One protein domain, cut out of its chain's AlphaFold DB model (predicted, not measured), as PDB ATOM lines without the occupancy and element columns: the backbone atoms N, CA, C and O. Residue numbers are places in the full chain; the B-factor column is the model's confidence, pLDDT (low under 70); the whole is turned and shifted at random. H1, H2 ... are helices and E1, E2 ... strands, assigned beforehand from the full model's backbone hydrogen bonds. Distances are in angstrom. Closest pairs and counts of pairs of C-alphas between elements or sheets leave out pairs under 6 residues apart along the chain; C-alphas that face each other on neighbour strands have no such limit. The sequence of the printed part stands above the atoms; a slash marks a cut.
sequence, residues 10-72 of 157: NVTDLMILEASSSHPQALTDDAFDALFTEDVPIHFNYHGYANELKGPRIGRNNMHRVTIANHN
ATOM      1  N   ASN A  10      11.084  44.735   9.779       91.62
ATOM      2  CA  ASN A  10      11.065  45.875  10.682       91.62
ATOM      3  C   ASN A  10       9.791  45.824  11.529       91.62
ATOM      4  O   ASN A  10       8.692  45.810  10.978       91.62
ATOM      5  N   VAL A  11       9.940  45.812  12.852       87.44
ATOM      6  CA  VAL A  11       8.818  45.793  13.795       87.44
ATOM      7  C   VAL A  11       8.740  47.153  14.475       87.44
ATOM      8  O   VAL A  11       9.645  47.530  15.214       87.44
ATOM      9  N   THR A  12       7.665  47.892  14.211       85.25
ATOM     10  CA  THR A  12       7.433  49.230  14.785       85.25
ATOM     11  C   THR A  12       6.525  49.211  16.007       85.25
ATOM     12  O   THR A  12       6.639  50.084  16.858       85.25
ATOM     13  N   ASP A  13       5.635  48.224  16.095       83.88
ATOM     14  CA  ASP A  13       4.759  47.991  17.240       83.88
ATOM     15  C   ASP A  13       5.055  46.597  17.795       83.88
ATOM     16  O   ASP A  13       4.956  45.609  17.074       83.88
ATOM     17  N   LEU A  14       5.470  46.514  19.059       80.88
ATOM     18  CA  LEU A  14       5.831  45.249  19.703       80.88
ATOM     19  C   LEU A  14       4.614  44.466  20.180       80.88
ATOM     20  O   LEU A  14       4.699  43.244  20.294       80.88
ATOM     21  N   MET A  15       3.490  45.143  20.430       79.19
ATOM     22  CA  MET A  15       2.276  44.502  20.942       79.19
ATOM     23  C   MET A  15       1.719  43.497  19.932       79.19
ATOM     24  O   MET A  15       1.089  42.511  20.311       79.19
ATOM     25  N   ILE A  16       2.029  43.683  18.645       83.12
ATOM     26  CA  ILE A  16       1.638  42.757  17.577       83.12
ATOM     27  C   ILE A  16       2.317  41.382  17.714       83.12
ATOM     28  O   ILE A  16       1.811  40.393  17.186       83.12
ATOM     29  N   LEU A  17       3.463  41.304  18.405       82.56
ATOM     30  CA  LEU A  17       4.234  40.070  18.576       82.56
ATOM     31  C   LEU A  17       3.748  39.212  19.751       82.56
ATOM     32  O   LEU A  17       4.107  38.033  19.809       82.56
ATOM     33  N   GLU A  18       2.943  39.762  20.664       79.12
ATOM     34  CA  GLU A  18       2.364  39.003  21.777       79.12
ATOM     35  C   GLU A  18       1.456  37.868  21.279       79.12
ATOM     36  O   GLU A  18       1.075  37.821  20.104       79.12
ATOM     37  N   ALA A  19       1.115  36.929  22.165       74.88
ATOM     38  CA  ALA A  19       0.154  35.878  21.843       74.88
ATOM     39  C   ALA A  19      -1.173  36.482  21.347       74.88
ATOM     40  O   ALA A  19      -1.634  37.495  21.873       74.88
ATOM     41  N   SER A  20      -1.810  35.841  20.366       74.12
ATOM     42  CA  SER A  20      -3.034  36.346  19.718       74.12
ATOM     43  C   SER A  20      -4.177  36.656  20.700       74.12
ATOM     44  O   SER A  20      -4.991  37.541  20.455       74.12
ATOM     45  N   SER A  21      -4.219  35.972  21.845       73.81
ATOM     46  CA  SER A  21      -5.202  36.193  22.911       73.81
ATOM     47  C   SER A  21      -4.890  37.373  23.841       73.81
ATOM     48  O   SER A  21      -5.723  37.698  24.683       73.81
ATOM     49  N   SER A  22      -3.698  37.976  23.756       72.88
ATOM     50  CA  SER A  22      -3.218  38.970  24.729       72.88
ATOM     51  C   SER A  22      -3.754  40.382  24.479       72.88
ATOM     52  O   SER A  22      -4.039  41.096  25.439       72.88
ATOM     53  N   HIS A  23      -3.931  40.797  23.217       74.00
ATOM     54  CA  HIS A  23      -4.457  42.124  22.875       74.00
ATOM     55  C   HIS A  23      -5.132  42.129  21.487       74.00
ATOM     56  O   HIS A  23      -4.674  41.406  20.606       74.00
ATOM     57  N   PRO A  24      -6.159  42.969  21.224       79.12
ATOM     58  CA  PRO A  24      -6.874  43.012  19.936       79.12
ATOM     59  C   PRO A  24      -6.031  43.238  18.671       79.12
ATOM     60  O   PRO A  24      -6.523  43.015  17.570       79.12
ATOM     61  N   GLN A  25      -4.799  43.727  18.817       81.62
ATOM     62  CA  GLN A  25      -3.873  44.021  17.715       81.62
ATOM     63  C   GLN A  25      -2.751  42.976  17.583       81.62
ATOM     64  O   GLN A  25      -1.901  43.105  16.703       81.62
ATOM     65  N   ALA A  26      -2.733  41.954  18.444       84.56
ATOM     66  CA  ALA A  26      -1.779  40.860  18.349       84.56
ATOM     67  C   ALA A  26      -2.007  40.069  17.052       84.56
ATOM     68  O   ALA A  26      -3.146  39.782  16.675       84.56
ATOM     69  N   LEU A  27      -0.925  39.696  16.365       86.06
ATOM     70  CA  LEU A  27      -1.024  38.886  15.153       86.06
ATOM     71  C   LEU A  27      -1.625  37.514  15.481       86.06
ATOM     72  O   LEU A  27      -1.371  36.945  16.546       86.06
ATOM     73  N   THR A  28      -2.356  36.922  14.539       87.88
ATOM     74  CA  THR A  28      -2.656  35.485  14.605       87.88
ATOM     75  C   THR A  28      -1.362  34.675  14.480       87.88
ATOM     76  O   THR A  28      -0.314  35.216  14.113       87.88
ATOM     77  N   ASP A  29      -1.392  33.387  14.815       85.62
ATOM     78  CA  ASP A  29      -0.220  32.519  14.623       85.62
ATOM     79  C   ASP A  29       0.150  32.422  13.138       85.62
ATOM     80  O   ASP A  29       1.298  32.678  12.788       85.62
ATOM     81  N   ASP A  30      -0.842  32.243  12.261       87.88
ATOM     82  CA  ASP A  30      -0.644  32.216  10.807       87.88
ATOM     83  C   ASP A  30      -0.009  33.510  10.268       87.88
ATOM     84  O   ASP A  30       0.881  33.466   9.422       87.88
ATOM     85  N   ALA A  31      -0.432  34.683  10.758       88.75
ATOM     86  CA  ALA A  31       0.127  35.963  10.318       88.75
ATOM     87  C   ALA A  31       1.563  36.170  10.822       88.75
ATOM     88  O   ALA A  31       2.399  36.740  10.120       88.75
ATOM     89  N   PHE A  32       1.872  35.685  12.025       88.81
ATOM     90  CA  PHE A  32       3.237  35.691  12.538       88.81
ATOM     91  C   PHE A  32       4.138  34.754  11.730       88.81
ATOM     92  O   PHE A  32       5.233  35.154  11.332       88.81
ATOM     93  N   ASP A  33       3.679  33.542  11.431       88.75
ATOM     94  CA  ASP A  33       4.437  32.579  10.636       88.75
ATOM     95  C   ASP A  33       4.575  33.020   9.169       88.75
ATOM     96  O   ASP A  33       5.612  32.780   8.555       88.75
ATOM     97  N   ALA A  34       3.621  33.780   8.623       90.00
ATOM     98  CA  ALA A  34       3.778  34.421   7.317       90.00
ATOM     99  C   ALA A  34       4.920  35.459   7.297       90.00
ATOM    100  O   ALA A  34       5.623  35.585   6.294       90.00
ATOM    101  N   LEU A  35       5.133  36.186   8.401       89.56
ATOM    102  CA  LEU A  35       6.191  37.199   8.512       89.56
ATOM    103  C   LEU A  35       7.553  36.612   8.881       89.56
ATOM    104  O   LEU A  35       8.582  37.071   8.381       89.56
ATOM    105  N   PHE A  36       7.573  35.629   9.780       89.75
ATOM    106  CA  PHE A  36       8.796  35.118  10.391       89.75
ATOM    107  C   PHE A  36       9.113  33.667  10.027       89.75
ATOM    108  O   PHE A  36      10.087  33.117  10.554       89.75
ATOM    109  N   THR A  37       8.342  33.059   9.116       89.88
ATOM    110  CA  THR A  37       8.349  31.628   8.737       89.88
ATOM    111  C   THR A  37       7.990  30.710   9.902       89.88
ATOM    112  O   THR A  37       8.060  31.144  11.039       89.88
ATOM    113  N   GLU A  38       7.665  29.441   9.664       89.69
ATOM    114  CA  GLU A  38       7.335  28.491  10.744       89.69
ATOM    115  C   GLU A  38       8.584  27.870  11.401       89.69
ATOM    116  O   GLU A  38       8.590  27.541  12.590       89.69
ATOM    117  N   ASP A  39       9.661  27.703  10.626       88.75
ATOM    118  CA  ASP A  39      10.754  26.782  10.949       88.75
ATOM    119  C   ASP A  39      12.165  27.394  10.806       88.75
ATOM    120  O   ASP A  39      13.163  26.782  11.214       88.75
ATOM    121  N   VAL A  40      12.303  28.601  10.249       91.44
ATOM    122  CA  VAL A  40      13.609  29.264  10.096       91.44
ATOM    123  C   VAL A  40      14.000  29.972  11.405       91.44
ATOM    124  O   VAL A  40      13.136  30.542  12.079       91.44
ATOM    125  N   PRO A  41      15.290  29.938  11.809       93.94
ATOM    126  CA  PRO A  41      15.772  30.694  12.960       93.94
ATOM    127  C   PRO A  41      15.507  32.196  12.830       93.94
ATOM    128  O   PRO A  41      15.817  32.789  11.799       93.94
ATOM    129  N   ILE A  42      15.015  32.804  13.910       92.62
ATOM    130  CA  ILE A  42      14.757  34.245  14.005       92.62
ATOM    131  C   ILE A  42      15.738  34.855  15.006       92.62
ATOM    132  O   ILE A  42      15.965  34.310  16.092       92.62
ATOM    133  N   HIS A  43      16.300  36.009  14.658       93.00
ATOM    134  CA  HIS A  43      17.074  36.823  15.584       93.00
ATOM    135  C   HIS A  43      16.465  38.221  15.688       93.00
ATOM    136  O   HIS A  43      16.545  39.000  14.741       93.00
ATOM    137  N   PHE A  44      15.868  38.534  16.837       91.38
ATOM    138  CA  PHE A  44      15.426  39.886  17.155       91.38
ATOM    139  C   PHE A  44      16.593  40.677  17.737       91.38
ATOM    140  O   PHE A  44      17.177  40.281  18.746       91.38
ATOM    141  N   ASN A  45      16.906  41.807  17.110       91.00
ATOM    142  CA  ASN A  45      17.818  42.799  17.659       91.00
ATOM    143  C   ASN A  45      16.985  43.981  18.153       91.00
ATOM    144  O   ASN A  45      16.419  44.716  17.343       91.00
ATOM    145  N   TYR A  46      16.848  44.112  19.469       85.81
ATOM    146  CA  TYR A  46      15.912  45.037  20.091       85.81
ATOM    147  C   TYR A  46      16.636  46.095  20.923       85.81
ATOM    148  O   TYR A  46      17.592  45.801  21.633       85.81
ATOM    149  N   HIS A  47      16.185  47.344  20.824       74.69
ATOM    150  CA  HIS A  47      16.807  48.481  21.505       74.69
ATOM    151  C   HIS A  47      16.290  48.681  22.936       74.69
ATOM    152  O   HIS A  47      16.972  49.317  23.733       74.69
ATOM    153  N   GLY A  48      15.095  48.169  23.245       70.88
ATOM    154  CA  GLY A  48      14.468  48.305  24.556       70.88
ATOM    155  C   GLY A  48      14.817  47.167  25.510       70.88
ATOM    156  O   GLY A  48      15.764  46.395  25.306       70.88
ATOM    157  N   TYR A  49      14.024  47.058  26.569       64.75
ATOM    158  CA  TYR A  49      14.334  46.181  27.682       64.75
ATOM    159  C   TYR A  49      14.031  44.731  27.365       64.75
ATOM    160  O   TYR A  49      12.997  44.367  26.805       64.75
ATOM    161  N   ALA A  50      14.911  43.858  27.846       60.19
ATOM    162  CA  ALA A  50      14.742  42.427  27.700       60.19
ATOM    163  C   ALA A  50      13.379  41.923  28.195       60.19
ATOM    164  O   ALA A  50      12.831  40.994  27.615       60.19
ATOM    165  N   ASN A  51      12.820  42.544  29.234       61.25
ATOM    166  CA  ASN A  51      11.562  42.141  29.862       61.25
ATOM    167  C   ASN A  51      10.319  42.375  28.982       61.25
ATOM    168  O   ASN A  51       9.265  41.806  29.264       61.25
ATOM    169  N   GLU A  52      10.433  43.174  27.921       62.75
ATOM    170  CA  GLU A  52       9.353  43.412  26.953       62.75
ATOM    171  C   GLU A  52       9.272  42.282  25.919       62.75
ATOM    172  O   GLU A  52       8.201  41.979  25.406       62.75
ATOM    173  N   LEU A  53      10.392  41.592  25.680       62.88
ATOM    174  CA  LEU A  53      10.497  40.476  24.739       62.88
ATOM    175  C   LEU A  53      10.780  39.114  25.403       62.88
ATOM    176  O   LEU A  53      10.810  38.089  24.723       62.88
ATOM    177  N   LYS A  54      11.011  39.067  26.722       55.69
ATOM    178  CA  LYS A  54      11.293  37.830  27.468       55.69
ATOM    179  C   LYS A  54      10.041  37.277  28.143       55.69
ATOM    180  O   LYS A  54       9.321  37.979  28.845       55.69
ATOM    181  N   GLY A  55       9.879  35.959  28.031       54.56
ATOM    182  CA  GLY A  55       8.997  35.163  28.882       54.56
ATOM    183  C   GLY A  55       7.726  34.643  28.194       54.56
ATOM    184  O   GLY A  55       7.671  34.572  26.967       54.56
ATOM    185  N   PRO A  56       6.695  34.271  28.979       47.44
ATOM    186  CA  PRO A  56       5.433  33.697  28.493       47.44
ATOM    187  C   PRO A  56       4.593  34.620  27.588       47.44
ATOM    188  O   PRO A  56       3.607  34.156  27.028       47.44
ATOM    189  N   ARG A  57       4.949  35.910  27.452       50.81
ATOM    190  CA  ARG A  57       4.160  36.932  26.730       50.81
ATOM    191  C   ARG A  57       4.087  36.723  25.223       50.81
ATOM    192  O   ARG A  57       3.039  36.971  24.634       50.81
ATOM    193  N   ILE A  58       5.172  36.246  24.608       59.28
ATOM    194  CA  ILE A  58       5.131  35.939  23.177       59.28
ATOM    195  C   ILE A  58       4.252  34.711  22.943       59.28
ATOM    196  O   ILE A  58       3.590  34.677  21.926       59.28
ATOM    197  N   GLY A  59       4.175  33.756  23.885       62.00
ATOM    198  CA  GLY A  59       3.152  32.693  23.946       62.00
ATOM    199  C   GLY A  59       2.874  31.911  22.654       62.00
ATOM    200  O   GLY A  59       1.848  31.245  22.560       62.00
ATOM    201  N   ARG A  60       3.767  32.005  21.665       74.00
ATOM    202  CA  ARG A  60       3.615  31.461  20.317       74.00
ATOM    203  C   ARG A  60       4.267  30.097  20.204       74.00
ATOM    204  O   ARG A  60       5.163  29.733  20.973       74.00
ATOM    205  N   ASN A  61       3.847  29.355  19.192       76.56
ATOM    206  CA  ASN A  61       4.467  28.086  18.852       76.56
ATOM    207  C   ASN A  61       5.910  28.285  18.349       76.56
ATOM    208  O   ASN A  61       6.306  29.351  17.883       76.56
ATOM    209  N   ASN A  62       6.731  27.236  18.458       81.12
ATOM    210  CA  ASN A  62       8.082  27.177  17.881       81.12
ATOM    211  C   ASN A  62       9.090  28.241  18.366       81.12
ATOM    212  O   ASN A  62      10.103  28.479  17.710       81.12
ATOM    213  N   MET A  63       8.906  28.813  19.560       84.75
ATOM    214  CA  MET A  63       9.804  29.847  20.113       84.75
ATOM    215  C   MET A  63      11.248  29.398  20.379       84.75
ATOM    216  O   MET A  63      12.134  30.236  20.513       84.75
ATOM    217  N   HIS A  64      11.539  28.096  20.359       85.94
ATOM    218  CA  HIS A  64      12.908  27.569  20.447       85.94
ATOM    219  C   HIS A  64      13.826  28.029  19.292       85.94
ATOM    220  O   HIS A  64      15.052  27.947  19.404       85.94
ATOM    221  N   ARG A  65      13.254  28.500  18.172       88.69
ATOM    222  CA  ARG A  65      14.000  29.046  17.023       88.69
ATOM    223  C   ARG A  65      14.309  30.540  17.147       88.69
ATOM    224  O   ARG A  65      15.078  31.055  16.335       88.69
ATOM    225  N   VAL A  66      13.718  31.218  18.132       88.75
ATOM    226  CA  VAL A  66      13.859  32.658  18.356       88.75
ATOM    227  C   VAL A  66      15.028  32.929  19.295       88.75
ATOM    228  O   VAL A  66      15.184  32.303  20.340       88.75
ATOM    229  N   THR A  67      15.853  33.899  18.925       89.44
ATOM    230  CA  THR A  67      16.905  34.463  19.775       89.44
ATOM    231  C   THR A  67      16.733  35.971  19.838       89.44
ATOM    232  O   THR A  67      16.279  36.576  18.870       89.44
ATOM    233  N   ILE A  68      17.083  36.580  20.970       87.62
ATOM    234  CA  ILE A  68      16.856  38.007  21.207       87.62
ATOM    235  C   ILE A  68      18.128  38.614  21.789       87.62
ATOM    236  O   ILE A  68      18.622  38.133  22.810       87.62
ATOM    237  N   ALA A  69      18.646  39.649  21.135       87.44
ATOM    238  CA  ALA A  69      19.631  40.565  21.697       87.44
ATOM    239  C   ALA A  69      18.912  41.847  22.136       87.44
ATOM    240  O   ALA A  69      18.023  42.330  21.435       87.44
ATOM    241  N   ASN A  70      19.262  42.359  23.312       81.38
ATOM    242  CA  ASN A  70      18.672  43.562  23.890       81.38
ATOM    243  C   ASN A  70      19.699  44.358  24.686       81.38
ATOM    244  O   ASN A  70      20.743  43.842  25.087       81.38
ATOM    245  N   HIS A  71      19.370  45.626  24.904       69.44
ATOM    246  CA  HIS A  71      20.127  46.504  25.774       69.44
ATOM    247  C   HIS A  71      19.966  46.044  27.233       69.44
ATOM    248  O   HIS A  71      18.852  45.945  27.746       69.44
ATOM    249  N   ASN A  72      21.082  45.745  27.895       63.22
ATOM    250  CA  ASN A  72      21.136  45.542  29.343       63.22
ATOM    251  C   ASN A  72      21.747  46.816  29.936       63.22
ATOM    252  O   ASN A  72      22.770  47.241  29.422       63.22
TER     253      ASN A  72
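What this domain is: This is residues 10 to 72 of the 157 residues of an uncharacterized protein of Cladophialophora bantiana CBS 173.52 (UniProt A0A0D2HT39). What would one see first? A ribbon of two parallel strands, E1 and E2, makes one side of a small body, with the helix H1 near the end where E1 begins and the short helix H2 at the end where E1 stops. Two long stretches with no named element, residues 10 to 28 and 54 to 65, make much of the rest. What is it made of, and how large is it? The printed part has 63 residues, with two named helices and two named strands in the order H1, E1, H2, E2; the class is mixed, helices and strands, with under half of the residues in named elements. It is compact, with a radius of gyration of the C-alphas of 11.1 A, and rounded, spanning 31 by 26 by 22 A.

Where its parts are: What comes before the strands? Residues 10 to 28 hold no named element, from C-alpha 10 at (11.065, 45.875, 10.682). H1, residues 29 to 36, then runs 10.3 A from C-alpha 29 at (-0.220, 32.519, 14.623). Where are the other elements? E1, residues 42 to 49, is 18.2 A long and bends by 63 degrees at residue 46. H2 is residues 50 to 53, 5.5 A long, and E2, residues 66 to 71, runs 16.9 A to C-alpha 71 at (20.127, 46.504, 25.774).

How they stand to each other: How do the strands pair? E1 and E2 are parallel neighbours, with 26 degrees between their directions, and C-alphas 44 and 68 face each other at 4.7 A. N 44 and O 67 are within hydrogen-bond range at 2.9 A, as are N 69 and O 44 at 2.9 A. Where does H2 stand? E1, H2 and E2 form a strand-helix-strand unit, two parallel neighbour strands with a helix between them in the chain, and its crossover is right-handed. The closest C-alphas of H2 and E2 are those of Ala 50 and Asn 70, 5.6 A apart. Where does H1 stand? Its closest C-alpha pair with E1 is Phe 36 and Ile 42, 7.0 A apart, while H1 is apart from H2 and from E2. What do the helix backbones show? In H1 every O i to N i+4 pair is within hydrogen-bond range; H2, with 4 residues, is too short for such a pair.

The domain as a whole: How far does it reach? The two C-alphas farthest apart are those of Asp 30 and Asn 72, at 31.6 A. Which links are long? The link from H2 to E2, with 12 residues, is long, while those from H1 to E1 and from E1 to H2 are tight; the printed part has no cut. Where is confidence low? The mean pLDDT of the printed part is 79.4, and residues 49 to 59 and 71 to 72 are under 70 in this predicted model.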